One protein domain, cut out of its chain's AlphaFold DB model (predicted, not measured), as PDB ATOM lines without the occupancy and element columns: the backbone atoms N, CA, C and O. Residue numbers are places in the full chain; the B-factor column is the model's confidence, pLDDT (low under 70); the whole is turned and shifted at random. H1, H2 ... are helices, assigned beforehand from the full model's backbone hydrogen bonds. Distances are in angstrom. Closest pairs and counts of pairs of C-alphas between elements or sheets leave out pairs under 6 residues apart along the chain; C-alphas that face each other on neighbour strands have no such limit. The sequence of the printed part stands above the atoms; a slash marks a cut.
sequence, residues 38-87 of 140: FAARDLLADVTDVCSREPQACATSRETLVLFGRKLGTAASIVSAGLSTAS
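This is residues 38 to 87 of the 140 residues of an uncharacterized protein of bacterium A52C2 (UniProt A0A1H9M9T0). What shape is this? A shorter helix, H1, and a longer one, H2, make an open, uneven V with its corner at Glu 54. H2 has a kink of 29 degrees near residue 70. What is printed? There are 50 residues with H1, then H2, and no named strand; the class is all helix. The whole is extended and flat, with a radius of gyration of the C-alphas of 16.2 A and spans of 48 by 26 by 9 A.

How do the helices stand? H1, residues 38 to 53, and H2, residues 55 to 87, are close but not clearly touching; their closest C-alphas, those of Cys 51 and Cys 58, are 5.3 A apart. They run opposite ways at a shallow tilt of 33 degrees, only just short of steep. Are the backbones in range? Every O i to N i+4 pair is within hydrogen-bond range in H2, and 11 of 12 in H1.

Where is H1? It runs 24.5 A from C-alpha 38 at (22.588, -28.133, -47.717). Where is H2? It runs 46.2 A to C-alpha 87 at (13.782, 0.507, -33.339).

Is it unbroken? The printed part has no cut, and the link is tight. Where is confidence low? Residues 38 to 42 and 86 to 87 have pLDDT under 70.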
ATOM      1  N   PHE A  38      21.979 -26.851 -47.344       61.34
ATOM      2  CA  PHE A  38      22.588 -28.133 -47.717       61.34
ATOM      3  C   PHE A  38      23.546 -28.006 -48.912       61.34
ATOM      4  O   PHE A  38      24.598 -28.635 -48.893       61.34
ATOM      5  N   ALA A  39      23.263 -27.146 -49.895       60.38
ATOM      6  CA  ALA A  39      24.189 -26.882 -51.004       60.38
ATOM      7  C   ALA A  39      25.496 -26.201 -50.545       60.38
ATOM      8  O   ALA A  39      26.569 -26.494 -51.063       60.38
ATOM      9  N   ALA A  40      25.446 -25.354 -49.512       58.56
ATOM     10  CA  ALA A  40      26.652 -24.773 -48.918       58.56
ATOM     11  C   ALA A  40      27.555 -25.821 -48.239       58.56
ATOM     12  O   ALA A  40      28.769 -25.641 -48.162       58.56
ATOM     13  N   ARG A  41      26.981 -26.931 -47.752       61.44
ATOM     14  CA  ARG A  41      27.756 -28.059 -47.207       61.44
ATOM     15  C   ARG A  41      28.500 -28.816 -48.305       61.44
ATOM     16  O   ARG A  41      29.590 -29.305 -48.039       61.44
ATOM     17  N   ASP A  42      27.936 -28.867 -49.508       62.88
ATOM     18  CA  ASP A  42      28.550 -29.505 -50.676       62.88
ATOM     19  C   ASP A  42      29.778 -28.716 -51.159       62.88
ATOM     20  O   ASP A  42      30.851 -29.275 -51.369       62.88
ATOM     21  N   LEU A  43      29.687 -27.381 -51.165       70.44
ATOM     22  CA  LEU A  43      30.840 -26.497 -51.396       70.44
ATOM     23  C   LEU A  43      31.955 -26.690 -50.359       70.44
ATOM     24  O   LEU A  43      33.134 -26.516 -50.661       70.44
ATOM     25  N   LEU A  44      31.601 -27.068 -49.129       72.75
ATOM     26  CA  LEU A  44      32.581 -27.332 -48.081       72.75
ATOM     27  C   LEU A  44      33.444 -28.565 -48.399       72.75
ATOM     28  O   LEU A  44      34.612 -28.586 -48.016       72.75
ATOM     29  N   ALA A  45      32.899 -29.556 -49.112       70.31
ATOM     30  CA  ALA A  45      33.658 -30.718 -49.570       70.31
ATOM     31  C   ALA A  45      34.695 -30.328 -50.641       70.31
ATOM     32  O   ALA A  45      35.836 -30.788 -50.587       70.31
ATOM     33  N   ASP A  46      34.349 -29.405 -51.540       73.56
ATOM     34  CA  ASP A  46      35.270 -28.885 -52.562       73.56
ATOM     35  C   ASP A  46      36.439 -28.102 -51.936       73.56
ATOM     36  O   ASP A  46      37.608 -28.313 -52.259       73.56
ATOM     37  N   VAL A  47      36.156 -27.285 -50.915       78.19
ATOM     38  CA  VAL A  47      37.194 -26.553 -50.167       78.19
ATOM     39  C   VAL A  47      38.177 -27.505 -49.477       78.19
ATOM     40  O   VAL A  47      39.375 -27.220 -49.408       78.19
ATOM     41  N   THR A  48      37.705 -28.650 -48.974       80.00
ATOM     42  CA  THR A  48      38.602 -29.639 -48.356       80.00
ATOM     43  C   THR A  48      39.535 -30.315 -49.361       80.00
ATOM     44  O   THR A  48      40.683 -30.611 -49.010       80.00
ATOM     45  N   ASP A  49      39.101 -30.497 -50.610       80.06
ATOM     46  CA  ASP A  49      39.950 -31.031 -51.681       80.06
ATOM     47  C   ASP A  49      41.038 -30.019 -52.084       80.06
ATOM     48  O   ASP A  49      42.223 -30.355 -52.155       80.06
ATOM     49  N   VAL A  50      40.678 -28.735 -52.193       77.69
ATOM     50  CA  VAL A  50      41.629 -27.635 -52.440       77.69
ATOM     51  C   VAL A  50      42.677 -27.534 -51.326       77.69
ATOM     52  O   VAL A  50      43.874 -27.436 -51.605       77.69
ATOM     53  N   CYS A  51      42.259 -27.636 -50.059       82.62
ATOM     54  CA  CYS A  51      43.183 -27.644 -48.921       82.62
ATOM     55  C   CYS A  51      44.162 -28.832 -48.944       82.62
ATOM     56  O   CYS A  51      45.271 -28.707 -48.425       82.62
ATOM     57  N   SER A  52      43.781 -29.963 -49.547       83.62
ATOM     58  CA  SER A  52      44.651 -31.140 -49.680       83.62
ATOM     59  C   SER A  52      45.741 -30.943 -50.741       83.62
ATOM     60  O   SER A  52      46.833 -31.493 -50.606       83.62
ATOM     61  N   ARG A  53      45.476 -30.133 -51.776       84.31
ATOM     62  CA  ARG A  53      46.450 -29.787 -52.827       84.31
ATOM     63  C   ARG A  53      47.382 -28.643 -52.445       84.31
ATOM     64  O   ARG A  53      48.562 -28.704 -52.781       84.31
ATOM     65  N   GLU A  54      46.883 -27.625 -51.747       81.88
ATOM     66  CA  GLU A  54      47.670 -26.447 -51.362       81.88
ATOM     67  C   GLU A  54      47.579 -26.154 -49.854       81.88
ATOM     68  O   GLU A  54      46.846 -25.259 -49.415       81.88
ATOM     69  N   PRO A  55      48.366 -26.868 -49.021       82.25
ATOM     70  CA  PRO A  55      48.253 -26.783 -47.563       82.25
ATOM     71  C   PRO A  55      48.603 -25.393 -47.009       82.25
ATOM     72  O   PRO A  55      48.036 -24.956 -46.006       82.25
ATOM     73  N   GLN A  56      49.494 -24.666 -47.685       82.50
ATOM     74  CA  GLN A  56      49.884 -23.303 -47.317       82.50
ATOM     75  C   GLN A  56      48.744 -22.279 -47.455       82.50
ATOM     76  O   GLN A  56      48.542 -21.476 -46.547       82.50
ATOM     77  N   ALA A  57      47.930 -22.350 -48.514       82.69
ATOM     78  CA  ALA A  57      46.793 -21.444 -48.702       82.69
ATOM     79  C   ALA A  57      45.706 -21.655 -47.631       82.69
ATOM     80  O   ALA A  57      45.104 -20.699 -47.129       82.69
ATOM     81  N   CYS A  58      45.497 -22.911 -47.227       85.62
ATOM     82  CA  CYS A  58      44.540 -23.275 -46.186       85.62
ATOM     83  C   CYS A  58      44.996 -22.800 -44.790       85.62
ATOM     84  O   CYS A  58      44.180 -22.300 -44.013       85.62
ATOM     85  N   ALA A  59      46.293 -22.888 -44.474       86.62
ATOM     86  CA  ALA A  59      46.853 -22.394 -43.212       86.62
ATOM     87  C   ALA A  59      46.707 -20.869 -43.067       86.62
ATOM     88  O   ALA A  59      46.152 -20.395 -42.076       86.62
ATOM     89  N   THR A  60      47.096 -20.104 -44.092       87.31
ATOM     90  CA  THR A  60      46.970 -18.636 -44.086       87.31
ATOM     91  C   THR A  60      45.508 -18.189 -43.999       87.31
ATOM     92  O   THR A  60      45.162 -17.277 -43.243       87.31
ATOM     93  N   SER A  61      44.606 -18.866 -44.716       76.94
ATOM     94  CA  SER A  61      43.172 -18.557 -44.660       76.94
ATOM     95  C   SER A  61      42.580 -18.842 -43.275       76.94
ATOM     96  O   SER A  61      41.776 -18.064 -42.771       76.94
ATOM     97  N   ARG A  62      43.011 -19.908 -42.590       82.38
ATOM     98  CA  ARG A  62      42.547 -20.226 -41.227       82.38
ATOM     99  C   ARG A  62      42.947 -19.172 -40.201       82.38
ATOM    100  O   ARG A  62      42.117 -18.776 -39.385       82.38
ATOM    101  N   GLU A  63      44.184 -18.697 -40.247       85.31
ATOM    102  CA  GLU A  63      44.668 -17.660 -39.328       85.31
ATOM    103  C   GLU A  63      43.903 -16.344 -39.506       85.31
ATOM    104  O   GLU A  63      43.486 -15.711 -38.529       85.31
ATOM    105  N   THR A  64      43.634 -15.967 -40.757       87.38
ATOM    106  CA  THR A  64      42.838 -14.772 -41.060       87.38
ATOM    107  C   THR A  64      41.370 -14.930 -40.665       87.38
ATOM    108  O   THR A  64      40.797 -13.993 -40.103       87.38
ATOM    109  N   LEU A  65      40.774 -16.116 -40.840       86.81
ATOM    110  CA  LEU A  65      39.410 -16.400 -40.383       86.81
ATOM    111  C   LEU A  65      39.257 -16.269 -38.863       86.81
ATOM    112  O   LEU A  65      38.242 -15.754 -38.401       86.81
ATOM    113  N   VAL A  66      40.245 -16.691 -38.070       88.06
ATOM    114  CA  VAL A  66      40.191 -16.566 -36.600       88.06
ATOM    115  C   VAL A  66      40.186 -15.096 -36.169       88.06
ATOM    116  O   VAL A  66      39.393 -14.692 -35.313       88.06
ATOM    117  N   LEU A  67      41.034 -14.271 -36.785       89.44
ATOM    118  CA  LEU A  67      41.062 -12.822 -36.554       89.44
ATOM    119  C   LEU A  67      39.746 -12.159 -36.976       89.44
ATOM    120  O   LEU A  67      39.214 -11.310 -36.254       89.44
ATOM    121  N   PHE A  68      39.202 -12.569 -38.119       84.50
ATOM    122  CA  PHE A  68      37.924 -12.081 -38.619       84.50
ATOM    123  C   PHE A  68      36.759 -12.485 -37.707       84.50
ATOM    124  O   PHE A  68      35.934 -11.642 -37.371       84.50
ATOM    125  N   GLY A  69      36.742 -13.720 -37.198       87.19
ATOM    126  CA  GLY A  69      35.731 -14.210 -36.257       87.19
ATOM    127  C   GLY A  69      35.669 -13.393 -34.965       87.19
ATOM    128  O   GLY A  69      34.586 -13.041 -34.501       87.19
ATOM    129  N   ARG A  70      36.825 -12.994 -34.418       87.69
ATOM    130  CA  ARG A  70      36.871 -12.094 -33.251       87.69
ATOM    131  C   ARG A  70      36.279 -10.719 -33.562       87.69
ATOM    132  O   ARG A  70      35.549 -10.179 -32.736       87.69
ATOM    133  N   LYS A  71      36.548 -10.170 -34.754       78.75
ATOM    134  CA  LYS A  71      35.960  -8.896 -35.207       78.75
ATOM    135  C   LYS A  71      34.453  -9.001 -35.447       78.75
ATOM    136  O   LYS A  71      33.732  -8.068 -35.107       78.75
ATOM    137  N   LEU A  72      33.975 -10.130 -35.972       88.25
ATOM    138  CA  LEU A  72      32.548 -10.397 -36.158       88.25
ATOM    139  C   LEU A  72      31.786 -10.417 -34.830       88.25
ATOM    140  O   LEU A  72      30.686  -9.882 -34.769       88.25
ATOM    141  N   GLY A  73      32.369 -10.965 -33.758       86.12
ATOM    142  CA  GLY A  73      31.754 -10.923 -32.425       86.12
ATOM    143  C   GLY A  73      31.534  -9.490 -31.925       86.12
ATOM    144  O   GLY A  73      30.458  -9.157 -31.429       86.12
ATOM    145  N   THR A  74      32.515  -8.607 -32.130       85.75
ATOM    146  CA  THR A  74      32.354  -7.175 -31.836       85.75
ATOM    147  C   THR A  74      31.323  -6.525 -32.761       85.75
ATOM    148  O   THR A  74      30.469  -5.778 -32.289       85.75
ATOM    149  N   ALA A  75      31.343  -6.840 -34.058       73.06
ATOM    150  CA  ALA A  75      30.376  -6.316 -35.020       73.06
ATOM    151  C   ALA A  75      28.932  -6.708 -34.669       73.06
ATOM    152  O   ALA A  75      28.047  -5.861 -34.746       73.06
ATOM    153  N   ALA A  76      28.700  -7.941 -34.210       87.25
ATOM    154  CA  ALA A  76      27.383  -8.404 -33.781       87.25
ATOM    155  C   ALA A  76      26.823  -7.539 -32.643       87.25
ATOM    156  O   ALA A  76      25.673  -7.117 -32.713       87.25
ATOM    157  N   SER A  77      27.654  -7.199 -31.649       82.19
ATOM    158  CA  SER A  77      27.237  -6.336 -30.534       82.19
ATOM    159  C   SER A  77      26.900  -4.902 -30.966       82.19
ATOM    160  O   SER A  77      25.969  -4.295 -30.439       82.19
ATOM    161  N   ILE A  78      27.616  -4.371 -31.965       82.19
ATOM    162  CA  ILE A  78      27.365  -3.036 -32.525       82.19
ATOM    163  C   ILE A  78      26.056  -3.031 -33.316       82.19
ATOM    164  O   ILE A  78      25.257  -2.112 -33.172       82.19
ATOM    165  N   VAL A  79      25.818  -4.062 -34.128       87.38
ATOM    166  CA  VAL A  79      24.591  -4.177 -34.926       87.38
ATOM    167  C   VAL A  79      23.374  -4.366 -34.025       87.38
ATOM    168  O   VAL A  79      22.368  -3.707 -34.256       87.38
ATOM    169  N   SER A  80      23.455  -5.190 -32.974       80.88
ATOM    170  CA  SER A  80      22.329  -5.367 -32.048       80.88
ATOM    171  C   SER A  80      21.999  -4.080 -31.290       80.88
ATOM    172  O   SER A  80      20.827  -3.746 -31.152       80.88
ATOM    173  N   ALA A  81      23.018  -3.327 -30.855       79.75
ATOM    174  CA  ALA A  81      22.819  -2.027 -30.215       79.75
ATOM    175  C   ALA A  81      22.235  -0.992 -31.196       79.75
ATOM    176  O   ALA A  81      21.282  -0.286 -30.871       79.75
ATOM    177  N   GLY A  82      22.759  -0.948 -32.424       77.81
ATOM    178  CA  GLY A  82      22.266  -0.069 -33.481       77.81
ATOM    179  C   GLY A  82      20.832  -0.387 -33.893       77.81
ATOM    180  O   GLY A  82      20.058   0.535 -34.127       77.81
ATOM    181  N   LEU A  83      20.451  -1.667 -33.917       82.69
ATOM    182  CA  LEU A  83      19.085  -2.075 -34.221       82.69
ATOM    183  C   LEU A  83      18.123  -1.677 -33.101       82.69
ATOM    184  O   LEU A  83      17.063  -1.155 -33.412       82.69
ATOM    185  N   SER A  84      18.497  -1.818 -31.824       75.56
ATOM    186  CA  SER A  84      17.658  -1.322 -30.720       75.56
ATOM    187  C   SER A  84      17.452   0.198 -30.767       75.56
ATOM    188  O   SER A  84      16.330   0.664 -30.606       75.56
ATOM    189  N   THR A  85      18.495   0.974 -31.080       73.19
ATOM    190  CA  THR A  85      18.381   2.437 -31.245       73.19
ATOM    191  C   THR A  85      17.585   2.820 -32.498       73.19
ATOM    192  O   THR A  85      16.825   3.790 -32.491       73.19
ATOM    193  N   ALA A  86      17.727   2.055 -33.581       69.69
ATOM    194  CA  ALA A  86      16.924   2.235 -34.781       69.69
ATOM    195  C   ALA A  86      15.453   1.894 -34.517       69.69
ATOM    196  O   ALA A  86      14.592   2.639 -34.961       69.69
ATOM    197  N   SER A  87      15.149   0.846 -33.747       64.81
ATOM    198  CA  SER A  87      13.782   0.507 -33.339       64.81
ATOM    199  C   SER A  87      13.122   1.625 -32.529       64.81
ATOM    200  O   SER A  87      11.965   1.936 -32.797       64.81
TER     201      SER A  87